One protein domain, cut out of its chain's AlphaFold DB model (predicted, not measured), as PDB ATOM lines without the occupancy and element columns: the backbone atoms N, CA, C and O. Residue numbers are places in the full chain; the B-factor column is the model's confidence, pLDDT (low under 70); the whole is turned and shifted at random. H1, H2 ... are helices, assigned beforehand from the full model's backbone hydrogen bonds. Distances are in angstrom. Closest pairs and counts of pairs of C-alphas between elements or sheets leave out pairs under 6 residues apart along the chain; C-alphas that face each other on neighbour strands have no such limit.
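Overview. This is residues 14 to 160 of the 162 residues of the protein "Cytochrome c domain-containing protein" of Methylophilales bacterium 16-45-7 (UniProt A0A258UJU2). Two lobes of short helices lie one beyond the other along an elongated body: a small lobe of H1, H2 and H3 at one end, and a larger one in which H4 to H8 sit among loops. In the larger lobe H6 lies nearest the middle of the whole, with H7 and H8 packed on it, while H4 and H5 form a second small group; the last stretch, residues 145 to 160 with H9, trails off at the far end. The printed part has 147 residues with nine named helices, H1 to H9 in order, and no named strand; the class is all helix, though 73 residues, under half, are in named helices. It is compact, with a radius of gyration of the C-alphas of 16.4 A, and its C-alphas span 53 by 32 by 28 A.

Along the chain. H6, residues 110 to 122, is 18.6 A long, from C-alpha 110 at (172.873, 130.202, 197.023) to C-alpha 122. H3, residues 42 to 54, is 18.5 A long. H1, residues 14 to 24, begins with C-alpha 14 at (152.595, 134.133, 206.142) and is 15.3 A long. H2 is residues 31 to 38, H4 residues 70 to 77, H5 residues 88 to 91, H7 residues 129 to 135 and H8 residues 140 to 144. H9, residues 157 to 160, ends with C-alpha 160 at (185.549, 143.670, 182.910).

Arrangement. H6 touches H7 with its residues 117 to 121 alone; the closest C-alphas, of Phe 120 and Met 132, are 4.6 A apart. The two run opposite ways at a steep tilt of 68 degrees, only just short of about perpendicular. H6 also touches H8 with its residues 114 to 118 alone, closest at the C-alphas of Tyr 114 and Met 143, 5.8 A. H4 and H8 are close but not clearly touching, the C-alphas of Gly 71 and Glu 142 being 7.9 A apart. H4 touches H5, closest at the C-alphas of Arg 76 and Ala 88, 5.4 A. H1 touches H2 at 76 degrees, about perpendicular, closest at the C-alphas of Lys 24 and Ala 37, 4.9 A. H3 touches H1 with its residues 45 to 49 alone, at a steep tilt of 42 degrees, opposite ways; the C-alphas of Leu 16 and Ala 49 are closest, 5.3 A. H1 and H6 are apart. H9 touches no helix. In H1, H2, H3, H4, H6, H7 and H8 every O i to N i+4 pair is within hydrogen-bond range; H5 and H9 are too short for such a pair.

Size, cuts and confidence. The two farthest C-alphas, of Asp 43 and Lys 159, are 52.7 A apart. The printed part has no cut. The links H3 to H4, H5 to H6 and H8 to H9 are long. Mean pLDDT of the printed part is 85.6; residues 58 to 67 and 148 to 160 are under 70.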
ATOM      1  N   GLU A  14     153.535 133.704 207.180       95.44
ATOM      2  CA  GLU A  14     152.595 134.133 206.142       95.44
ATOM      3  C   GLU A  14     153.152 133.906 204.735       95.44
ATOM      4  O   GLU A  14     152.399 133.621 203.801       95.44
ATOM      5  N   TYR A  15     154.475 134.011 204.556       96.12
ATOM      6  CA  TYR A  15     155.102 133.656 203.285       96.12
ATOM      7  C   TYR A  15     155.041 132.144 203.057       96.12
ATOM      8  O   TYR A  15     154.686 131.722 201.957       96.12
ATOM      9  N   LEU A  16     155.365 131.340 204.076       96.31
ATOM     10  CA  LEU A  16     155.314 129.877 204.007       96.31
ATOM     11  C   LEU A  16     153.904 129.388 203.677       96.31
ATOM     12  O   LEU A  16     153.736 128.651 202.707       96.31
ATOM     13  N   LEU A  17     152.902 129.882 204.404       96.81
ATOM     14  CA  LEU A  17     151.497 129.569 204.175       96.81
ATOM     15  C   LEU A  17     151.076 129.935 202.747       96.81
ATOM     16  O   LEU A  17     150.558 129.093 202.018       96.81
ATOM     17  N   LYS A  18     151.401 131.153 202.290       96.00
ATOM     18  CA  LYS A  18     151.149 131.571 200.902       96.00
ATOM     19  C   LYS A  18     151.819 130.641 199.887       96.00
ATOM     20  O   LYS A  18     151.260 130.397 198.823       96.00
ATOM     21  N   GLN A  19     153.037 130.160 200.142       96.56
ATOM     22  CA  GLN A  19     153.695 129.243 199.209       96.56
ATOM     23  C   GLN A  19     153.034 127.863 199.189       96.56
ATOM     24  O   GLN A  19     152.938 127.298 198.104       96.56
ATOM     25  N   LEU A  20     152.572 127.349 200.332       97.12
ATOM     26  CA  LEU A  20     151.841 126.079 200.405       97.12
ATOM     27  C   LEU A  20     150.526 126.155 199.619       97.12
ATOM     28  O   LEU A  20     150.303 125.300 198.766       97.12
ATOM     29  N   TYR A  21     149.747 127.232 199.790       97.12
ATOM     30  CA  TYR A  21     148.562 127.489 198.961       97.12
ATOM     31  C   TYR A  21     148.905 127.530 197.471       97.12
ATOM     32  O   TYR A  21     148.317 126.797 196.686       97.12
ATOM     33  N   ASN A  22     149.933 128.290 197.080       96.44
ATOM     34  CA  ASN A  22     150.308 128.379 195.667       96.44
ATOM     35  C   ASN A  22     150.753 127.032 195.066       96.44
ATOM     36  O   ASN A  22     150.553 126.799 193.876       96.44
ATOM     37  N   PHE A  23     151.380 126.149 195.852       97.06
ATOM     38  CA  PHE A  23     151.715 124.797 195.392       97.06
ATOM     39  C   PHE A  23     150.476 123.909 195.262       97.06
ATOM     40  O   PHE A  23     150.385 123.154 194.292       97.06
ATOM     41  N   LYS A  24     149.542 124.010 196.217       97.00
ATOM     42  CA  LYS A  24     148.281 123.257 196.240       97.00
ATOM     43  C   LYS A  24     147.357 123.655 195.085       97.00
ATOM     44  O   LYS A  24     146.770 122.787 194.453       97.00
ATOM     45  N   GLU A  25     147.283 124.946 194.773       96.00
ATOM     46  CA  GLU A  25     146.480 125.509 193.675       96.00
ATOM     47  C   GLU A  25     147.182 125.436 192.308       96.00
ATOM     48  O   GLU A  25     146.602 125.785 191.284       96.00
ATOM     49  N   GLY A  26     148.455 125.034 192.276       94.19
ATOM     50  CA  GLY A  26     149.249 124.953 191.049       94.19
ATOM     51  C   GLY A  26     149.731 126.299 190.495       94.19
ATOM     52  O   GLY A  26     150.454 126.320 189.501       94.19
ATOM     53  N   THR A  27     149.424 127.428 191.144       94.44
ATOM     54  CA  THR A  27     149.924 128.758 190.739       94.44
ATOM     55  C   THR A  27     151.444 128.882 190.893       94.44
ATOM     56  O   THR A  27     152.086 129.700 190.228       94.44
ATOM     57  N   ARG A  28     152.052 128.036 191.734       94.81
ATOM     58  CA  ARG A  28     153.492 127.769 191.765       94.81
ATOM     59  C   ARG A  28     153.748 126.316 191.365       94.81
ATOM     60  O   ARG A  28     153.554 125.414 192.172       94.81
ATOM     61  N   ALA A  29     154.257 126.101 190.157       92.00
ATOM     62  CA  ALA A  29     154.562 124.762 189.664       92.00
ATOM     63  C   ALA A  29     155.769 124.138 190.391       92.00
ATOM     64  O   ALA A  29     156.849 124.728 190.454       92.00
ATOM     65  N   ASN A  30     155.586 122.934 190.939       92.25
ATOM     66  CA  ASN A  30     156.657 122.021 191.342       92.25
ATOM     67  C   ASN A  30     156.051 120.640 191.629       92.25
ATOM     68  O   ASN A  30     155.332 120.496 192.609       92.25
ATOM     69  N   ALA A  31     156.357 119.622 190.820       90.94
ATOM     70  CA  ALA A  31     155.697 118.314 190.928       90.94
ATOM     71  C   ALA A  31     155.801 117.681 192.331       90.94
ATOM     72  O   ALA A  31     154.827 117.126 192.833       90.94
ATOM     73  N   VAL A  32     156.960 117.819 192.987       92.75
ATOM     74  CA  VAL A  32     157.196 117.274 194.332       92.75
ATOM     75  C   VAL A  32     156.334 117.998 195.367       92.75
ATOM     76  O   VAL A  32     155.576 117.368 196.101       92.75
ATOM     77  N   MET A  33     156.414 119.329 195.412       94.69
ATOM     78  CA  MET A  33     155.673 120.120 196.393       94.69
ATOM     79  C   MET A  33     154.170 120.154 196.120       94.69
ATOM     80  O   MET A  33     153.414 120.231 197.079       94.69
ATOM     81  N   SER A  34     153.722 120.069 194.866       94.62
ATOM     82  CA  SER A  34     152.298 119.966 194.533       94.62
ATOM     83  C   SER A  34     151.698 118.658 195.048       94.62
ATOM     84  O   SER A  34     150.623 118.690 195.634       94.62
ATOM     85  N   GLY A  35     152.410 117.528 194.925       94.94
ATOM     86  CA  GLY A  35     151.972 116.253 195.504       94.94
ATOM     87  C   GLY A  35     151.864 116.300 197.031       94.94
ATOM     88  O   GLY A  35     150.872 115.846 197.590       94.94
ATOM     89  N   ILE A  36     152.845 116.916 197.701       95.75
ATOM     90  CA  ILE A  36     152.832 117.097 199.163       95.75
ATOM     91  C   ILE A  36     151.705 118.049 199.590       95.75
ATOM     92  O   ILE A  36     150.936 117.738 200.488       95.75
ATOM     93  N   ALA A  37     151.585 119.216 198.954       96.56
ATOM     94  CA  ALA A  37     150.610 120.236 199.337       96.56
ATOM     95  C   ALA A  37     149.159 119.811 199.052       96.56
ATOM     96  O   ALA A  37     148.238 120.243 199.751       96.56
ATOM     97  N   ALA A  38     148.941 118.934 198.065       96.12
ATOM     98  CA  ALA A  38     147.621 118.390 197.762       96.12
ATOM     99  C   ALA A  38     146.995 117.679 198.973       96.12
ATOM    100  O   ALA A  38     145.801 117.855 199.215       96.12
ATOM    101  N   THR A  39     147.793 116.964 199.774       96.75
ATOM    102  CA  THR A  39     147.304 116.165 200.910       96.75
ATOM    103  C   THR A  39     147.150 116.950 202.213       96.75
ATOM    104  O   THR A  39     146.611 116.407 203.171       96.75
ATOM    105  N   LEU A  40     147.633 118.193 202.287       97.25
ATOM    106  CA  LEU A  40     147.583 118.994 203.516       97.25
ATOM    107  C   LEU A  40     146.215 119.654 203.691       97.25
ATOM    108  O   LEU A  40     145.693 120.247 202.741       97.25
ATOM    109  N   SER A  41     145.654 119.616 204.899       98.00
ATOM    110  CA  SER A  41     144.519 120.476 205.249       98.00
ATOM    111  C   SER A  41     144.965 121.937 205.413       98.00
ATOM    112  O   SER A  41     146.159 122.237 205.491       98.00
ATOM    113  N   GLU A  42     144.017 122.878 205.447       96.44
ATOM    114  CA  GLU A  42     144.345 124.283 205.730       96.44
ATOM    115  C   GLU A  42     144.989 124.457 207.108       96.44
ATOM    116  O   GLU A  42     145.953 125.212 207.241       96.44
ATOM    117  N   ASP A  43     144.497 123.716 208.101       97.62
ATOM    118  CA  ASP A  43     145.034 123.720 209.458       97.62
ATOM    119  C   ASP A  43     146.470 123.170 209.487       97.62
ATOM    120  O   ASP A  43     147.368 123.827 210.013       97.62
ATOM    121  N   ASP A  44     146.744 122.058 208.788       97.88
ATOM    122  CA  ASP A  44     148.109 121.523 208.658       97.88
ATOM    123  C   ASP A  44     149.057 122.541 208.017       97.88
ATOM    124  O   ASP A  44     150.190 122.726 208.467       97.88
ATOM    125  N   MET A  45     148.615 123.235 206.961       97.88
ATOM    126  CA  MET A  45     149.437 124.253 206.307       97.88
ATOM    127  C   MET A  45     149.758 125.418 207.251       97.88
ATOM    128  O   MET A  45     150.888 125.916 207.241       97.88
ATOM    129  N   GLN A  46     148.795 125.849 208.073       97.62
ATOM    130  CA  GLN A  46     149.006 126.891 209.080       97.62
ATOM    131  C   GLN A  46     149.978 126.430 210.169       97.62
ATOM    132  O   GLN A  46     150.933 127.150 210.475       97.62
ATOM    133  N   GLN A  47     149.790 125.223 210.702       97.44
ATOM    134  CA  GLN A  47     150.660 124.651 211.727       97.44
ATOM    135  C   GLN A  47     152.096 124.469 211.218       97.44
ATOM    136  O   GLN A  47     153.044 124.876 211.888       97.44
ATOM    137  N   LEU A  48     152.283 123.945 210.001       96.44
ATOM    138  CA  LEU A  48     153.605 123.810 209.380       96.44
ATOM    139  C   LEU A  48     154.281 125.170 209.181       96.44
ATOM    140  O   LEU A  48     155.471 125.325 209.468       96.44
ATOM    141  N   ALA A  49     153.532 126.169 208.710       96.06
ATOM    142  CA  ALA A  49     154.047 127.519 208.529       96.06
ATOM    143  C   ALA A  49     154.511 128.140 209.857       96.06
ATOM    144  O   ALA A  49     155.595 128.724 209.914       96.06
ATOM    145  N   GLN A  50     153.730 127.981 210.927       96.00
ATOM    146  CA  GLN A  50     154.103 128.435 212.268       96.00
ATOM    147  C   GLN A  50     155.322 127.671 212.800       96.00
ATOM    148  O   GLN A  50     156.278 128.289 213.274       96.00
ATOM    149  N   TYR A  51     155.340 126.346 212.644       95.94
ATOM    150  CA  TYR A  51     156.427 125.483 213.095       95.94
ATOM    151  C   TYR A  51     157.772 125.877 212.473       95.94
ATOM    152  O   TYR A  51     158.734 126.147 213.193       95.94
ATOM    153  N   PHE A  52     157.857 125.975 211.142       94.38
ATOM    154  CA  PHE A  52     159.103 126.361 210.472       94.38
ATOM    155  C   PHE A  52     159.493 127.818 210.744       94.38
ATOM    156  O   PHE A  52     160.686 128.112 210.851       94.38
ATOM    157  N   SER A  53     158.522 128.721 210.911       93.50
ATOM    158  CA  SER A  53     158.794 130.111 211.293       93.50
ATOM    159  C   SER A  53     159.414 130.226 212.687       93.50
ATOM    160  O   SER A  53     160.239 131.111 212.901       93.50
ATOM    161  N   GLY A  54     159.044 129.345 213.621       91.94
ATOM    162  CA  GLY A  54     159.584 129.315 214.984       91.94
ATOM    163  C   GLY A  54     160.939 128.613 215.125       91.94
ATOM    164  O   GLY A  54     161.582 128.728 216.168       91.94
ATOM    165  N   GLN A  55     161.404 127.889 214.101       91.75
ATOM    166  CA  GLN A  55     162.694 127.202 214.165       91.75
ATOM    167  C   GLN A  55     163.875 128.176 214.170       91.75
ATOM    168  O   GLN A  55     163.898 129.186 213.463       91.75
ATOM    169  N   THR A  56     164.919 127.804 214.907       82.12
ATOM    170  CA  THR A  56     166.165 128.563 214.953       82.12
ATOM    171  C   THR A  56     166.853 128.573 213.590       82.12
ATOM    172  O   THR A  56     166.976 127.566 212.890       82.12
ATOM    173  N   ILE A  57     167.325 129.753 213.189       78.12
ATOM    174  CA  ILE A  57     168.025 129.920 211.919       78.12
ATOM    175  C   ILE A  57     169.448 129.394 212.087       78.12
ATOM    176  O   ILE A  57     170.285 130.027 212.733       78.12
ATOM    177  N   ALA A  58     169.755 128.273 211.439       68.56
ATOM    178  CA  ALA A  58     171.132 127.828 211.278       68.56
ATOM    179  C   ALA A  58     171.872 128.785 210.327       68.56
ATOM    180  O   ALA A  58     171.835 128.650 209.094       68.56
ATOM    181  N   LEU A  59     172.543 129.784 210.908       63.62
ATOM    182  CA  LEU A  59     173.422 130.688 210.181       63.62
ATOM    183  C   LEU A  59     174.620 129.893 209.656       63.62
ATOM    184  O   LEU A  59     175.561 129.574 210.377       63.62
ATOM    185  N   SER A  60     174.597 129.567 208.369       59.00
ATOM    186  CA  SER A  60     175.791 129.077 207.687       59.00
ATOM    187  C   SER A  60     176.687 130.274 207.382       59.00
ATOM    188  O   SER A  60     176.215 131.254 206.798       59.00
ATOM    189  N   LYS A  61     177.978 130.202 207.731       54.88
ATOM    190  CA  LYS A  61     178.955 131.185 207.245       54.88
ATOM    191  C   LYS A  61     178.902 131.191 205.718       54.88
ATOM    192  O   LYS A  61     179.038 130.137 205.091       54.88
ATOM    193  N   ALA A  62     178.682 132.364 205.125       56.44
ATOM    194  CA  ALA A  62     178.805 132.524 203.685       56.44
ATOM    195  C   ALA A  62     180.247 132.161 203.319       56.44
ATOM    196  O   ALA A  62     181.176 132.833 203.760       56.44
ATOM    197  N   LYS A  63     180.442 131.075 202.564       55.25
ATOM    198  CA  LYS A  63     181.792 130.617 202.215       55.25
ATOM    199  C   LYS A  63     182.544 131.675 201.408       55.25
ATOM    200  O   LYS A  63     183.760 131.754 201.518       55.25
ATOM    201  N   THR A  64     181.829 132.458 200.590       58.88
ATOM    202  CA  THR A  64     182.485 133.203 199.506       58.88
ATOM    203  C   THR A  64     181.633 134.367 198.916       58.88
ATOM    204  O   THR A  64     182.154 135.195 198.179       58.88
ATOM    205  N   ASN A  65     180.368 134.540 199.348       59.78
ATOM    206  CA  ASN A  65     179.496 135.711 199.078       59.78
ATOM    207  C   ASN A  65     179.346 136.614 200.317       59.78
ATOM    208  O   ASN A  65     178.247 136.900 200.792       59.78
ATOM    209  N   GLY A  66     180.485 136.981 200.903       63.47
ATOM    210  CA  GLY A  66     180.562 137.836 202.084       63.47
ATOM    211  C   GLY A  66     180.567 139.330 201.753       63.47
ATOM    212  O   GLY A  66     180.295 139.746 200.621       63.47
ATOM    213  N   LYS A  67     180.925 140.127 202.763       69.88
ATOM    214  CA  LYS A  67     181.081 141.578 202.646       69.88
ATOM    215  C   LYS A  67     182.050 141.932 201.501       69.88
ATOM    216  O   LYS A  67     183.141 141.376 201.437       69.88
ATOM    217  N   GLY A  68     181.663 142.840 200.611       75.88
ATOM    218  CA  GLY A  68     182.422 143.289 199.441       75.88
ATOM    219  C   GLY A  68     182.218 142.464 198.163       75.88
ATOM    220  O   GLY A  68     182.708 142.872 197.107       75.88
ATOM    221  N   SER A  69     181.492 141.340 198.221       83.12
ATOM    222  CA  SER A  69     181.219 140.503 197.042       83.12
ATOM    223  C   SER A  69     180.348 141.219 196.004       83.12
ATOM    224  O   SER A  69     179.567 142.113 196.333       83.12
ATOM    225  N   LEU A  70     180.441 140.804 194.735       83.94
ATOM    226  CA  LEU A  70     179.578 141.343 193.679       83.94
ATOM    227  C   LEU A  70     178.092 141.083 193.977       83.94
ATOM    228  O   LEU A  70     177.275 141.979 193.792       83.94
ATOM    229  N   GLY A  71     177.761 139.909 194.526       85.00
ATOM    230  CA  GLY A  71     176.404 139.603 194.981       85.00
ATOM    231  C   GLY A  71     175.913 140.564 196.070       85.00
ATOM    232  O   GLY A  71     174.772 141.012 196.009       85.00
ATOM    233  N   GLU A  72     176.765 140.961 197.026       85.44
ATOM    234  CA  GLU A  72     176.397 141.984 198.017       85.44
ATOM    235  C   GLU A  72     176.212 143.366 197.376       85.44
ATOM    236  O   GLU A  72     175.250 144.067 197.695       85.44
ATOM    237  N   LYS A  73     177.099 143.762 196.453       88.94
ATOM    238  CA  LYS A  73     176.981 145.041 195.737       88.94
ATOM    239  C   LYS A  73     175.661 145.125 194.973       88.94
ATOM    240  O   LYS A  73     174.953 146.115 195.118       88.94
ATOM    241  N   ILE A  74     175.292 144.069 194.247       90.56
ATOM    242  CA  ILE A  74     174.002 143.976 193.549       90.56
ATOM    243  C   ILE A  74     172.847 143.983 194.557       90.56
ATOM    244  O   ILE A  74     171.869 144.703 194.375       90.56
ATOM    245  N   TYR A  75     172.963 143.238 195.659       90.94
ATOM    246  CA  TYR A  75     171.925 143.197 196.687       90.94
ATOM    247  C   TYR A  75     171.620 144.588 197.266       90.94
ATOM    248  O   TYR A  75     170.456 144.942 197.459       90.94
ATOM    249  N   ARG A  76     172.658 145.386 197.535       90.69
ATOM    250  CA  ARG A  76     172.536 146.710 198.162       90.69
ATOM    251  C   ARG A  76     172.292 147.848 197.176       90.69
ATOM    252  O   ARG A  76     171.599 148.790 197.533       90.69
ATOM    253  N   GLY A  77     172.883 147.781 195.987       90.50
ATOM    254  CA  GLY A  77     172.899 148.873 195.011       90.50
ATOM    255  C   GLY A  77     172.082 148.613 193.748       90.50
ATOM    256  O   GLY A  77     171.841 149.542 192.986       90.50
ATOM    257  N   GLY A  78     171.633 147.379 193.524       92.88
ATOM    258  CA  GLY A  78     171.004 146.984 192.267       92.88
ATOM    259  C   GLY A  78     172.007 146.943 191.115       92.88
ATOM    260  O   GLY A  78     173.217 146.832 191.317       92.88
ATOM    261  N   ILE A  79     171.491 147.022 189.890       94.12
ATOM    262  CA  ILE A  79     172.277 147.054 188.657       94.12
ATOM    263  C   ILE A  79     171.740 148.182 187.783       94.12
ATOM    264  O   ILE A  79     170.697 148.047 187.143       94.12
ATOM    265  N   ALA A  80     172.465 149.300 187.742       92.88
ATOM    266  CA  ALA A  80     172.052 150.475 186.977       92.88
ATOM    267  C   ALA A  80     171.930 150.168 185.475       92.88
ATOM    268  O   ALA A  80     170.941 150.529 184.847       92.88
ATOM    269  N   LYS A  81     172.895 149.423 184.914       93.19
ATOM    270  CA  LYS A  81     172.951 149.102 183.477       93.19
ATOM    271  C   LYS A  81     171.703 148.375 182.966       93.19
ATOM    272  O   LYS A  81     171.285 148.606 181.838       93.19
ATOM    273  N   THR A  82     171.125 147.494 183.780       91.75
ATOM    274  CA  THR A  82     169.947 146.693 183.421       91.75
ATOM    275  C   THR A  82     168.676 147.148 184.141       91.75
ATOM    276  O   THR A  82     167.632 146.518 184.008       91.75
ATOM    277  N   ASN A  83     168.717 148.275 184.865       93.44
ATOM    278  CA  ASN A  83     167.596 148.803 185.651       93.44
ATOM    279  C   ASN A  83     167.016 147.784 186.650       93.44
ATOM    280  O   ASN A  83     165.791 147.681 186.816       93.44
ATOM    281  N   VAL A  84     167.895 147.016 187.294       95.06
ATOM    282  CA  VAL A  84     167.546 146.128 188.407       95.06
ATOM    283  C   VAL A  84     167.626 146.946 189.698       95.06
ATOM    284  O   VAL A  84     168.705 147.450 190.017       95.06
ATOM    285  N   PRO A  85     166.527 147.112 190.453       95.06
ATOM    286  CA  PRO A  85     166.571 147.830 191.721       95.06
ATOM    287  C   PRO A  85     167.387 147.054 192.761       95.06
ATOM    288  O   PRO A  85     167.563 145.838 192.663       95.06
ATOM    289  N   ALA A  86     167.853 147.748 193.799       93.75
ATOM    290  CA  ALA A  86     168.500 147.100 194.934       93.75
ATOM    291  C   ALA A  86     167.560 146.076 195.582       93.75
ATOM    292  O   ALA A  86     166.465 146.427 196.020       93.75
ATOM    293  N   CYS A  87     167.998 144.823 195.714       93.69
ATOM    294  CA  CYS A  87     167.216 143.765 196.359       93.69
ATOM    295  C   CYS A  87     166.848 144.137 197.807       93.69
ATOM    296  O   CYS A  87     165.752 143.832 198.281       93.69
ATOM    297  N   ALA A  88     167.754 144.847 198.486       92.69
ATOM    298  CA  ALA A  88     167.586 145.360 199.840       92.69
ATOM    299  C   ALA A  88     166.388 146.309 200.006       92.69
ATOM    300  O   ALA A  88     165.882 146.428 201.121       92.69
ATOM    301  N   SER A  89     165.919 146.952 198.928       93.19
ATOM    302  CA  SER A  89     164.760 147.858 198.977       93.19
ATOM    303  C   SER A  89     163.454 147.139 199.329       93.19
ATOM    304  O   SER A  89     162.585 147.731 199.959       93.19
ATOM    305  N   CYS A  90     163.341 145.850 198.990       94.38
ATOM    306  CA  CYS A  90     162.172 145.026 199.303       94.38
ATOM    307  C   CYS A  90     162.490 143.940 200.340       94.38
ATOM    308  O   CYS A  90     161.717 143.700 201.262       94.38
ATOM    309  N   HIS A  91     163.651 143.292 200.233       93.56
ATOM    310  CA  HIS A  91     164.038 142.191 201.124       93.56
ATOM    311  C   HIS A  91     164.765 142.656 202.399       93.56
ATOM    312  O   HIS A  91     165.192 141.830 203.209       93.56
ATOM    313  N   GLY A  92     164.901 143.968 202.604       90.81
ATOM    314  CA  GLY A  92     165.542 144.573 203.770       90.81
ATOM    315  C   GLY A  92     167.071 144.576 203.696       90.81
ATOM    316  O   GLY A  92     167.695 143.762 203.013       90.81
ATOM    317  N   ALA A  93     167.709 145.478 204.445       87.56
ATOM    318  CA  ALA A  93     169.159 145.704 204.395       87.56
ATOM    319  C   ALA A  93     170.015 144.466 204.729       87.56
ATOM    320  O   ALA A  93     171.165 144.372 204.293       87.56
ATOM    321  N   ASN A  94     169.458 143.534 205.504       84.00
ATOM    322  CA  ASN A  94     170.087 142.280 205.913       84.00
ATOM    323  C   ASN A  94     169.431 141.035 205.290       84.00
ATOM    324  O   ASN A  94     169.817 139.928 205.652       84.00
ATOM    325  N   GLY A  95     168.443 141.182 204.399       88.44
ATOM    326  CA  GLY A  95     167.726 140.043 203.815       88.44
ATOM    327  C   GLY A  95     166.676 139.409 204.718       88.44
ATOM    328  O   GLY A  95     166.265 138.280 204.437       88.44
ATOM    329  N   ALA A  96     166.254 140.082 205.792       88.94
ATOM    330  CA  ALA A  96     165.196 139.593 206.672       88.94
ATOM    331  C   ALA A  96     163.835 139.474 205.967       88.94
ATOM    332  O   ALA A  96     163.035 138.634 206.366       88.94
ATOM    333  N   GLY A  97     163.590 140.236 204.901       89.69
ATOM    334  CA  GLY A  97     162.288 140.308 204.244       89.69
ATOM    335  C   GLY A  97     161.233 141.028 205.088       89.69
ATOM    336  O   GLY A  97     161.525 141.535 206.170       89.69
ATOM    337  N   LEU A  98     160.002 141.042 204.584       89.25
ATOM    338  CA  LEU A  98     158.813 141.545 205.267       89.25
ATOM    339  C   LEU A  98     157.723 140.462 205.223       89.25
ATOM    340  O   LEU A  98     157.491 139.904 204.140       89.25
ATOM    341  N   PRO A  99     157.035 140.173 206.344       84.25
ATOM    342  CA  PRO A  99     155.954 139.192 206.396       84.25
ATOM    343  C   PRO A  99     154.966 139.331 205.233       84.25
ATOM    344  O   PRO A  99     154.614 140.441 204.832       84.25
ATOM    345  N   LYS A 100     154.528 138.193 204.672       79.25
ATOM    346  CA  LYS A 100     153.579 138.060 203.538       79.25
ATOM    347  C   LYS A 100     154.016 138.656 202.184       79.25
ATOM    348  O   LYS A 100     153.640 138.113 201.141       79.25
ATOM    349  N   GLN A 101     154.792 139.739 202.170       85.75
ATOM    350  CA  GLN A 101     155.163 140.491 200.966       85.75
ATOM    351  C   GLN A 101     156.499 140.034 200.381       85.75
ATOM    352  O   GLN A 101     156.558 139.684 199.201       85.75
ATOM    353  N   PHE A 102     157.550 139.984 201.202       92.38
ATOM    354  CA  PHE A 102     158.907 139.707 200.741       92.38
ATOM    355  C   PHE A 102     159.556 138.621 201.594       92.38
ATOM    356  O   PHE A 102     159.784 138.830 202.785       92.38
ATOM    357  N   PRO A 103     159.898 137.454 201.020       94.06
ATOM    358  CA  PRO A 103     160.532 136.404 201.796       94.06
ATOM    359  C   PRO A 103     161.872 136.852 202.362       94.06
ATOM    360  O   PRO A 103     162.609 137.629 201.745       94.06
ATOM    361  N   ARG A 104     162.227 136.247 203.491       92.06
ATOM    362  CA  ARG A 104     163.597 136.220 203.979       92.06
ATOM    363  C   ARG A 104     164.498 135.554 202.936       92.06
ATOM    364  O   ARG A 104     164.251 134.412 202.544       92.06
ATOM    365  N   LEU A 105     165.557 136.253 202.535       90.69
ATOM    366  CA  LEU A 105     166.630 135.739 201.670       90.69
ATOM    367  C   LEU A 105     167.910 135.440 202.461       90.69
ATOM    368  O   LEU A 105     168.750 134.653 202.026       90.69
ATOM    369  N   ALA A 106     168.053 136.049 203.637       85.56
ATOM    370  CA  ALA A 106     169.215 135.884 204.492       85.56
ATOM    371  C   ALA A 106     169.461 134.410 204.842       85.56
ATOM    372  O   ALA A 106     168.584 133.721 205.370       85.56
ATOM    373  N   SER A 107     170.692 133.960 204.588       81.75
ATOM    374  CA  SER A 107     171.175 132.598 204.858       81.75
ATOM    375  C   SER A 107     170.504 131.483 204.046       81.75
ATOM    376  O   SER A 107     170.744 130.308 204.348       81.75
ATOM    377  N   GLN A 108     169.724 131.821 203.014       86.88
ATOM    378  CA  GLN A 108     169.193 130.852 202.059       86.88
ATOM    379  C   GLN A 108     170.323 130.203 201.244       86.88
ATOM    380  O   GLN A 108     171.405 130.772 201.085       86.88
ATOM    381  N   HIS A 109     170.084 128.999 200.725       85.31
ATOM    382  CA  HIS A 109     171.013 128.361 199.803       85.31
ATOM    383  C   HIS A 109     171.194 129.218 198.543       85.31
ATOM    384  O   HIS A 109     170.230 129.636 197.897       85.31
ATOM    385  N   ALA A 110     172.455 129.469 198.209       84.06
ATOM    386  CA  ALA A 110     172.873 130.202 197.023       84.06
ATOM    387  C   ALA A 110     172.330 129.551 195.738       84.06
ATOM    388  O   ALA A 110     171.692 130.220 194.925       84.06
ATOM    389  N   ASP A 111     172.484 128.227 195.634       85.81
ATOM    390  CA  ASP A 111     171.938 127.398 194.554       85.81
ATOM    391  C   ASP A 111     170.428 127.564 194.404       85.81
ATOM    392  O   ASP A 111     169.939 127.858 193.316       85.81
ATOM    393  N   TYR A 112     169.685 127.438 195.508       89.56
ATOM    394  CA  TYR A 112     168.242 127.643 195.499       89.56
ATOM    395  C   TYR A 112     167.883 129.044 195.003       89.56
ATOM    396  O   TYR A 112     167.032 129.179 194.128       89.56
ATOM    397  N   THR A 113     168.547 130.080 195.519       90.12
ATOM    398  CA  THR A 113     168.277 131.481 195.158       90.12
ATOM    399  C   THR A 113     168.497 131.723 193.668       90.12
ATOM    400  O   THR A 113     167.619 132.270 193.003       90.12
ATOM    401  N   TYR A 114     169.615 131.246 193.122       90.94
ATOM    402  CA  TYR A 114     169.894 131.307 191.689       90.94
ATOM    403  C   TYR A 114     168.825 130.599 190.858       90.94
ATOM    404  O   TYR A 114     168.321 131.164 189.889       90.94
ATOM    405  N   GLN A 115     168.438 129.383 191.252       92.00
ATOM    406  CA  GLN A 115     167.409 128.645 190.528       92.00
ATOM    407  C   GLN A 115     166.048 129.337 190.608       92.00
ATOM    408  O   GLN A 115     165.343 129.372 189.608       92.00
ATOM    409  N   GLN A 116     165.689 129.953 191.740       94.62
ATOM    410  CA  GLN A 116     164.451 130.733 191.818       94.62
ATOM    411  C   GLN A 116     164.482 131.945 190.883       94.62
ATOM    412  O   GLN A 116     163.492 132.210 190.211       94.62
ATOM    413  N   LEU A 117     165.604 132.666 190.798       95.12
ATOM    414  CA  LEU A 117     165.740 133.778 189.849       95.12
ATOM    415  C   LEU A 117     165.583 133.291 188.401       95.12
ATOM    416  O   LEU A 117     164.854 133.903 187.624       95.12
ATOM    417  N   LYS A 118     166.178 132.144 188.055       95.38
ATOM    418  CA  LYS A 118     165.996 131.532 186.734       95.38
ATOM    419  C   LYS A 118     164.540 131.170 186.445       95.38
ATOM    420  O   LYS A 118     164.058 131.514 185.373       95.38
ATOM    421  N   THR A 119     163.850 130.510 187.375       95.06
ATOM    422  CA  THR A 119     162.454 130.092 187.163       95.06
ATOM    423  C   THR A 119     161.494 131.277 187.117       95.06
ATOM    424  O   THR A 119     160.510 131.228 186.383       95.06
ATOM    425  N   PHE A 120     161.790 132.376 187.818       97.06
ATOM    426  CA  PHE A 120     161.071 133.639 187.633       97.06
ATOM    427  C   PHE A 120     161.304 134.229 186.241       97.06
ATOM    428  O   PHE A 120     160.356 134.694 185.614       97.06
ATOM    429  N   ARG A 121     162.546 134.198 185.742       96.50
ATOM    430  CA  ARG A 121     162.878 134.730 184.414       96.50
ATOM    431  C   ARG A 121     162.210 133.946 183.285       96.50
ATOM    432  O   ARG A 121     161.783 134.548 182.309       96.50
ATOM    433  N   THR A 122     162.139 132.620 183.400       95.75
ATOM    434  CA  THR A 122     161.515 131.751 182.383       95.75
ATOM    435  C   THR A 122     159.997 131.665 182.510       95.75
ATOM    436  O   THR A 122     159.350 131.130 181.618       95.75
ATOM    437  N   GLY A 123     159.421 132.157 183.611       94.50
ATOM    438  CA  GLY A 123     157.994 132.035 183.904       94.50
ATOM    439  C   GLY A 123     157.569 130.668 184.442       94.50
ATOM    440  O   GLY A 123     156.407 130.507 184.798       94.50
ATOM    441  N   GLU A 124     158.492 129.709 184.594       94.00
ATOM    442  CA  GLU A 124     158.221 128.426 185.266       94.00
ATOM    443  C   GLU A 124     157.696 128.654 186.694       94.00
ATOM    444  O   GLU A 124     156.791 127.966 187.168       94.00
ATOM    445  N   ARG A 125     158.216 129.688 187.366       94.69
ATOM    446  CA  ARG A 125     157.644 130.220 188.599       94.69
ATOM    447  C   ARG A 125     156.914 131.532 188.309       94.69
ATOM    448  O   ARG A 125     157.523 132.597 188.328       94.69
ATOM    449  N   ALA A 126     155.599 131.457 188.121       95.19
ATOM    450  CA  ALA A 126     154.764 132.609 187.765       95.19
ATOM    451  C   ALA A 126     154.059 133.302 188.953       95.19
ATOM    452  O   ALA A 126     153.421 134.340 188.790       95.19
ATOM    453  N   ASN A 127     154.190 132.781 190.178       94.38
ATOM    454  CA  ASN A 127     153.429 133.258 191.343       94.38
ATOM    455  C   ASN A 127     153.918 134.586 191.970       94.38
ATOM    456  O   ASN A 127     153.495 134.943 193.074       94.38
ATOM    457  N   ALA A 128     154.841 135.302 191.318       94.69
ATOM    458  CA  ALA A 128     155.343 136.597 191.780       94.69
ATOM    459  C   ALA A 128     155.735 137.509 190.597       94.69
ATOM    460  O   ALA A 128     156.920 137.604 190.266       94.69
ATOM    461  N   PRO A 129     154.770 138.235 189.999       95.31
ATOM    462  CA  PRO A 129     155.008 139.080 188.823       95.31
ATOM    463  C   PRO A 129     156.141 140.101 188.997       95.31
ATOM    464  O   PRO A 129     156.926 140.329 188.081       95.31
ATOM    465  N   MET A 130     156.293 140.667 190.201       95.12
ATOM    466  CA  MET A 130     157.388 141.592 190.514       95.12
ATOM    467  C   MET A 130     158.765 140.930 190.361       95.12
ATOM    468  O   MET A 130     159.663 141.506 189.753       95.12
ATOM    469  N   MET A 131     158.929 139.705 190.870       96.12
ATOM    470  CA  MET A 131     160.194 138.979 190.737       96.12
ATOM    471  C   MET A 131     160.439 138.504 189.309       96.12
ATOM    472  O   MET A 131     161.591 138.485 188.889       96.12
ATOM    473  N   MET A 132     159.388 138.188 188.545       97.19
ATOM    474  CA  MET A 132     159.515 137.906 187.111       97.19
ATOM    475  C   MET A 132     160.065 139.124 186.361       97.19
ATOM    476  O   MET A 132     161.042 139.001 185.630       97.19
ATOM    477  N   ALA A 133     159.506 140.316 186.603       96.88
ATOM    478  CA  ALA A 133     159.960 141.557 185.974       96.88
ATOM    479  C   ALA A 133     161.403 141.934 186.357       96.88
ATOM    480  O   ALA A 133     162.148 142.456 185.529       96.88
ATOM    481  N   ILE A 134     161.812 141.661 187.600       96.56
ATOM    482  CA  ILE A 134     163.198 141.854 188.048       96.56
ATOM    483  C   ILE A 134     164.121 140.842 187.362       96.56
ATOM    484  O   ILE A 134     165.117 141.235 186.764       96.56
ATOM    485  N   ALA A 135     163.781 139.552 187.400       96.19
ATOM    486  CA  ALA A 135     164.615 138.491 186.846       96.19
ATOM    487  C   ALA A 135     164.746 138.577 185.314       96.19
ATOM    488  O   ALA A 135     165.806 138.261 184.780       96.19
ATOM    489  N   ALA A 136     163.722 139.077 184.612       96.88
ATOM    490  CA  ALA A 136     163.755 139.378 183.175       96.88
ATOM    491  C   ALA A 136     164.875 140.351 182.779       96.88
ATOM    492  O   ALA A 136     165.376 140.292 181.659       96.88
ATOM    493  N   LYS A 137     165.295 141.223 183.700       95.94
ATOM    494  CA  LYS A 137     166.367 142.200 183.483       95.94
ATOM    495  C   LYS A 137     167.756 141.661 183.833       95.94
ATOM    496  O   LYS A 137     168.743 142.352 183.607       95.94
ATOM    497  N   MET A 138     167.850 140.457 184.397       93.94
ATOM    498  CA  MET A 138     169.109 139.895 184.881       93.94
ATOM    499  C   MET A 138     169.706 138.899 183.887       93.94
ATOM    500  O   MET A 138     169.061 137.952 183.423       93.94
ATOM    501  N   THR A 139     170.995 139.069 183.622       93.00
ATOM    502  CA  THR A 139     171.813 138.100 182.893       93.00
ATOM    503  C   THR A 139     172.130 136.883 183.763       93.00
ATOM    504  O   THR A 139     172.078 136.928 184.995       93.00
ATOM    505  N   ASP A 140     172.517 135.776 183.126       90.06
ATOM    506  CA  ASP A 140     172.987 134.593 183.858       90.06
ATOM    507  C   ASP A 140     174.196 134.905 184.731       90.06
ATOM    508  O   ASP A 140     174.240 134.459 185.872       90.06
ATOM    509  N   ALA A 141     175.135 135.712 184.235       88.44
ATOM    510  CA  ALA A 141     176.312 136.112 184.996       88.44
ATOM    511  C   ALA A 141     175.929 136.874 186.273       88.44
ATOM    512  O   ALA A 141     176.451 136.569 187.343       88.44
ATOM    513  N   GLU A 142     174.975 137.807 186.189       90.12
ATOM    514  CA  GLU A 142     174.484 138.576 187.341       90.12
ATOM    515  C   GLU A 142     173.761 137.685 188.356       90.12
ATOM    516  O   GLU A 142     174.002 137.798 189.557       90.12
ATOM    517  N   MET A 143     172.928 136.742 187.904       91.19
ATOM    518  CA  MET A 143     172.278 135.788 188.808       91.19
ATOM    519  C   MET A 143     173.284 134.796 189.419       91.19
ATOM    520  O   MET A 143     173.154 134.413 190.582       91.19
ATOM    521  N   GLN A 144     174.322 134.397 188.682       88.94
ATOM    522  CA  GLN A 144     175.380 133.515 189.187       88.94
ATOM    523  C   GLN A 144     176.223 134.174 190.280       88.94
ATOM    524  O   GLN A 144     176.820 133.464 191.090       88.94
ATOM    525  N   THR A 145     176.232 135.508 190.386       84.62
ATOM    526  CA  THR A 145     176.894 136.188 191.513       84.62
ATOM    527  C   THR A 145     176.334 135.737 192.862       84.62
ATOM    528  O   THR A 145     177.063 135.724 193.852       84.62
ATOM    529  N   PHE A 146     175.081 135.271 192.906       81.00
ATOM    530  CA  PHE A 146     174.469 134.719 194.110       81.00
ATOM    531  C   PHE A 146     174.873 133.269 194.399       81.00
ATOM    532  O   PHE A 146     174.763 132.871 195.555       81.00
ATOM    533  N   LEU A 147     175.371 132.504 193.412       73.69
ATOM    534  CA  LEU A 147     175.724 131.083 193.558       73.69
ATOM    535  C   LEU A 147     176.954 130.842 194.421       73.69
ATOM    536  O   LEU A 147     177.012 129.851 195.138       73.69
ATOM    537  N   CYS A 148     177.961 131.701 194.303       61.25
ATOM    538  CA  CYS A 148     179.298 131.444 194.820       61.25
ATOM    539  C   CYS A 148     179.732 129.970 194.776       61.25
ATOM    540  O   CYS A 148     180.004 129.340 195.799       61.25
ATOM    541  N   MET A 149     179.804 129.416 193.569       39.41
ATOM    542  CA  MET A 149     180.557 128.191 193.344       39.41
ATOM    543  C   MET A 149     181.884 128.548 192.688       39.41
ATOM    544  O   MET A 149     181.913 129.296 191.712       39.41
ATOM    545  N   CYS A 150     182.972 127.997 193.236       32.12
ATOM    546  CA  CYS A 150     184.278 127.887 192.598       32.12
ATOM    547  C   CYS A 150     184.128 127.452 191.133       32.12
ATOM    548  O   CYS A 150     184.081 126.259 190.847       32.12
ATOM    549  N   SER A 151     184.077 128.398 190.200       33.50
ATOM    550  CA  SER A 151     184.321 128.114 188.795       33.50
ATOM    551  C   SER A 151     185.477 128.998 188.340       33.50
ATOM    552  O   SER A 151     185.335 130.224 188.351       33.50
ATOM    553  N   PRO A 152     186.625 128.419 187.941       36.91
ATOM    554  CA  PRO A 152     187.805 129.171 187.508       36.91
ATOM    555  C   PRO A 152     187.560 130.045 186.263       36.91
ATOM    556  O   PRO A 152     188.438 130.800 185.866       36.91
ATOM    557  N   LYS A 153     186.364 129.989 185.658       35.91
ATOM    558  CA  LYS A 153     185.960 130.848 184.537       35.91
ATOM    559  C   LYS A 153     185.409 132.221 184.953       35.91
ATOM    560  O   LYS A 153     185.397 133.120 184.119       35.91
ATOM    561  N   LEU A 154     184.986 132.428 186.208       43.59
ATOM    562  CA  LEU A 154     184.432 133.727 186.643       43.59
ATOM    563  C   LEU A 154     185.488 134.728 187.138       43.59
ATOM    564  O   LEU A 154     185.213 135.925 187.178       43.59
ATOM    565  N   THR A 155     186.702 134.280 187.465       41.06
ATOM    566  CA  THR A 155     187.816 135.166 187.865       41.06
ATOM    567  C   THR A 155     188.226 136.131 186.750       41.06
ATOM    568  O   THR A 155     188.698 137.228 187.038       41.06
ATOM    569  N   HIS A 156     187.980 135.777 185.485       39.38
ATOM    570  CA  HIS A 156     188.192 136.673 184.347       39.38
ATOM    571  C   HIS A 156     187.085 137.720 184.166       39.38
ATOM    572  O   HIS A 156     187.366 138.814 183.685       39.38
ATOM    573  N   PHE A 157     185.849 137.447 184.593       42.91
ATOM    574  CA  PHE A 157     184.719 138.360 184.372       42.91
ATOM    575  C   PHE A 157     184.715 139.556 185.333       42.91
ATOM    576  O   PHE A 157     184.292 140.648 184.962       42.91
ATOM    577  N   VAL A 158     185.256 139.386 186.545       45.00
ATOM    578  CA  VAL A 158     185.380 140.472 187.538       45.00
ATOM    579  C   VAL A 158     186.296 141.602 187.040       45.00
ATOM    580  O   VAL A 158     186.134 142.741 187.460       45.00
ATOM    581  N   LYS A 159     187.212 141.328 186.098       42.81
ATOM    582  CA  LYS A 159     188.097 142.348 185.510       42.81
ATOM    583  C   LYS A 159     187.421 143.258 184.475       42.81
ATOM    584  O   LYS A 159     187.995 144.288 184.154       42.81
ATOM    585  N   HIS A 160     186.238 142.911 183.967       39.78
ATOM    586  CA  HIS A 160     185.549 143.670 182.910       39.78
ATOM    587  C   HIS A 160     184.342 144.484 183.406       39.78
ATOM    588  O   HIS A 160     183.602 145.041 182.599       39.78
TER     589      HIS A 160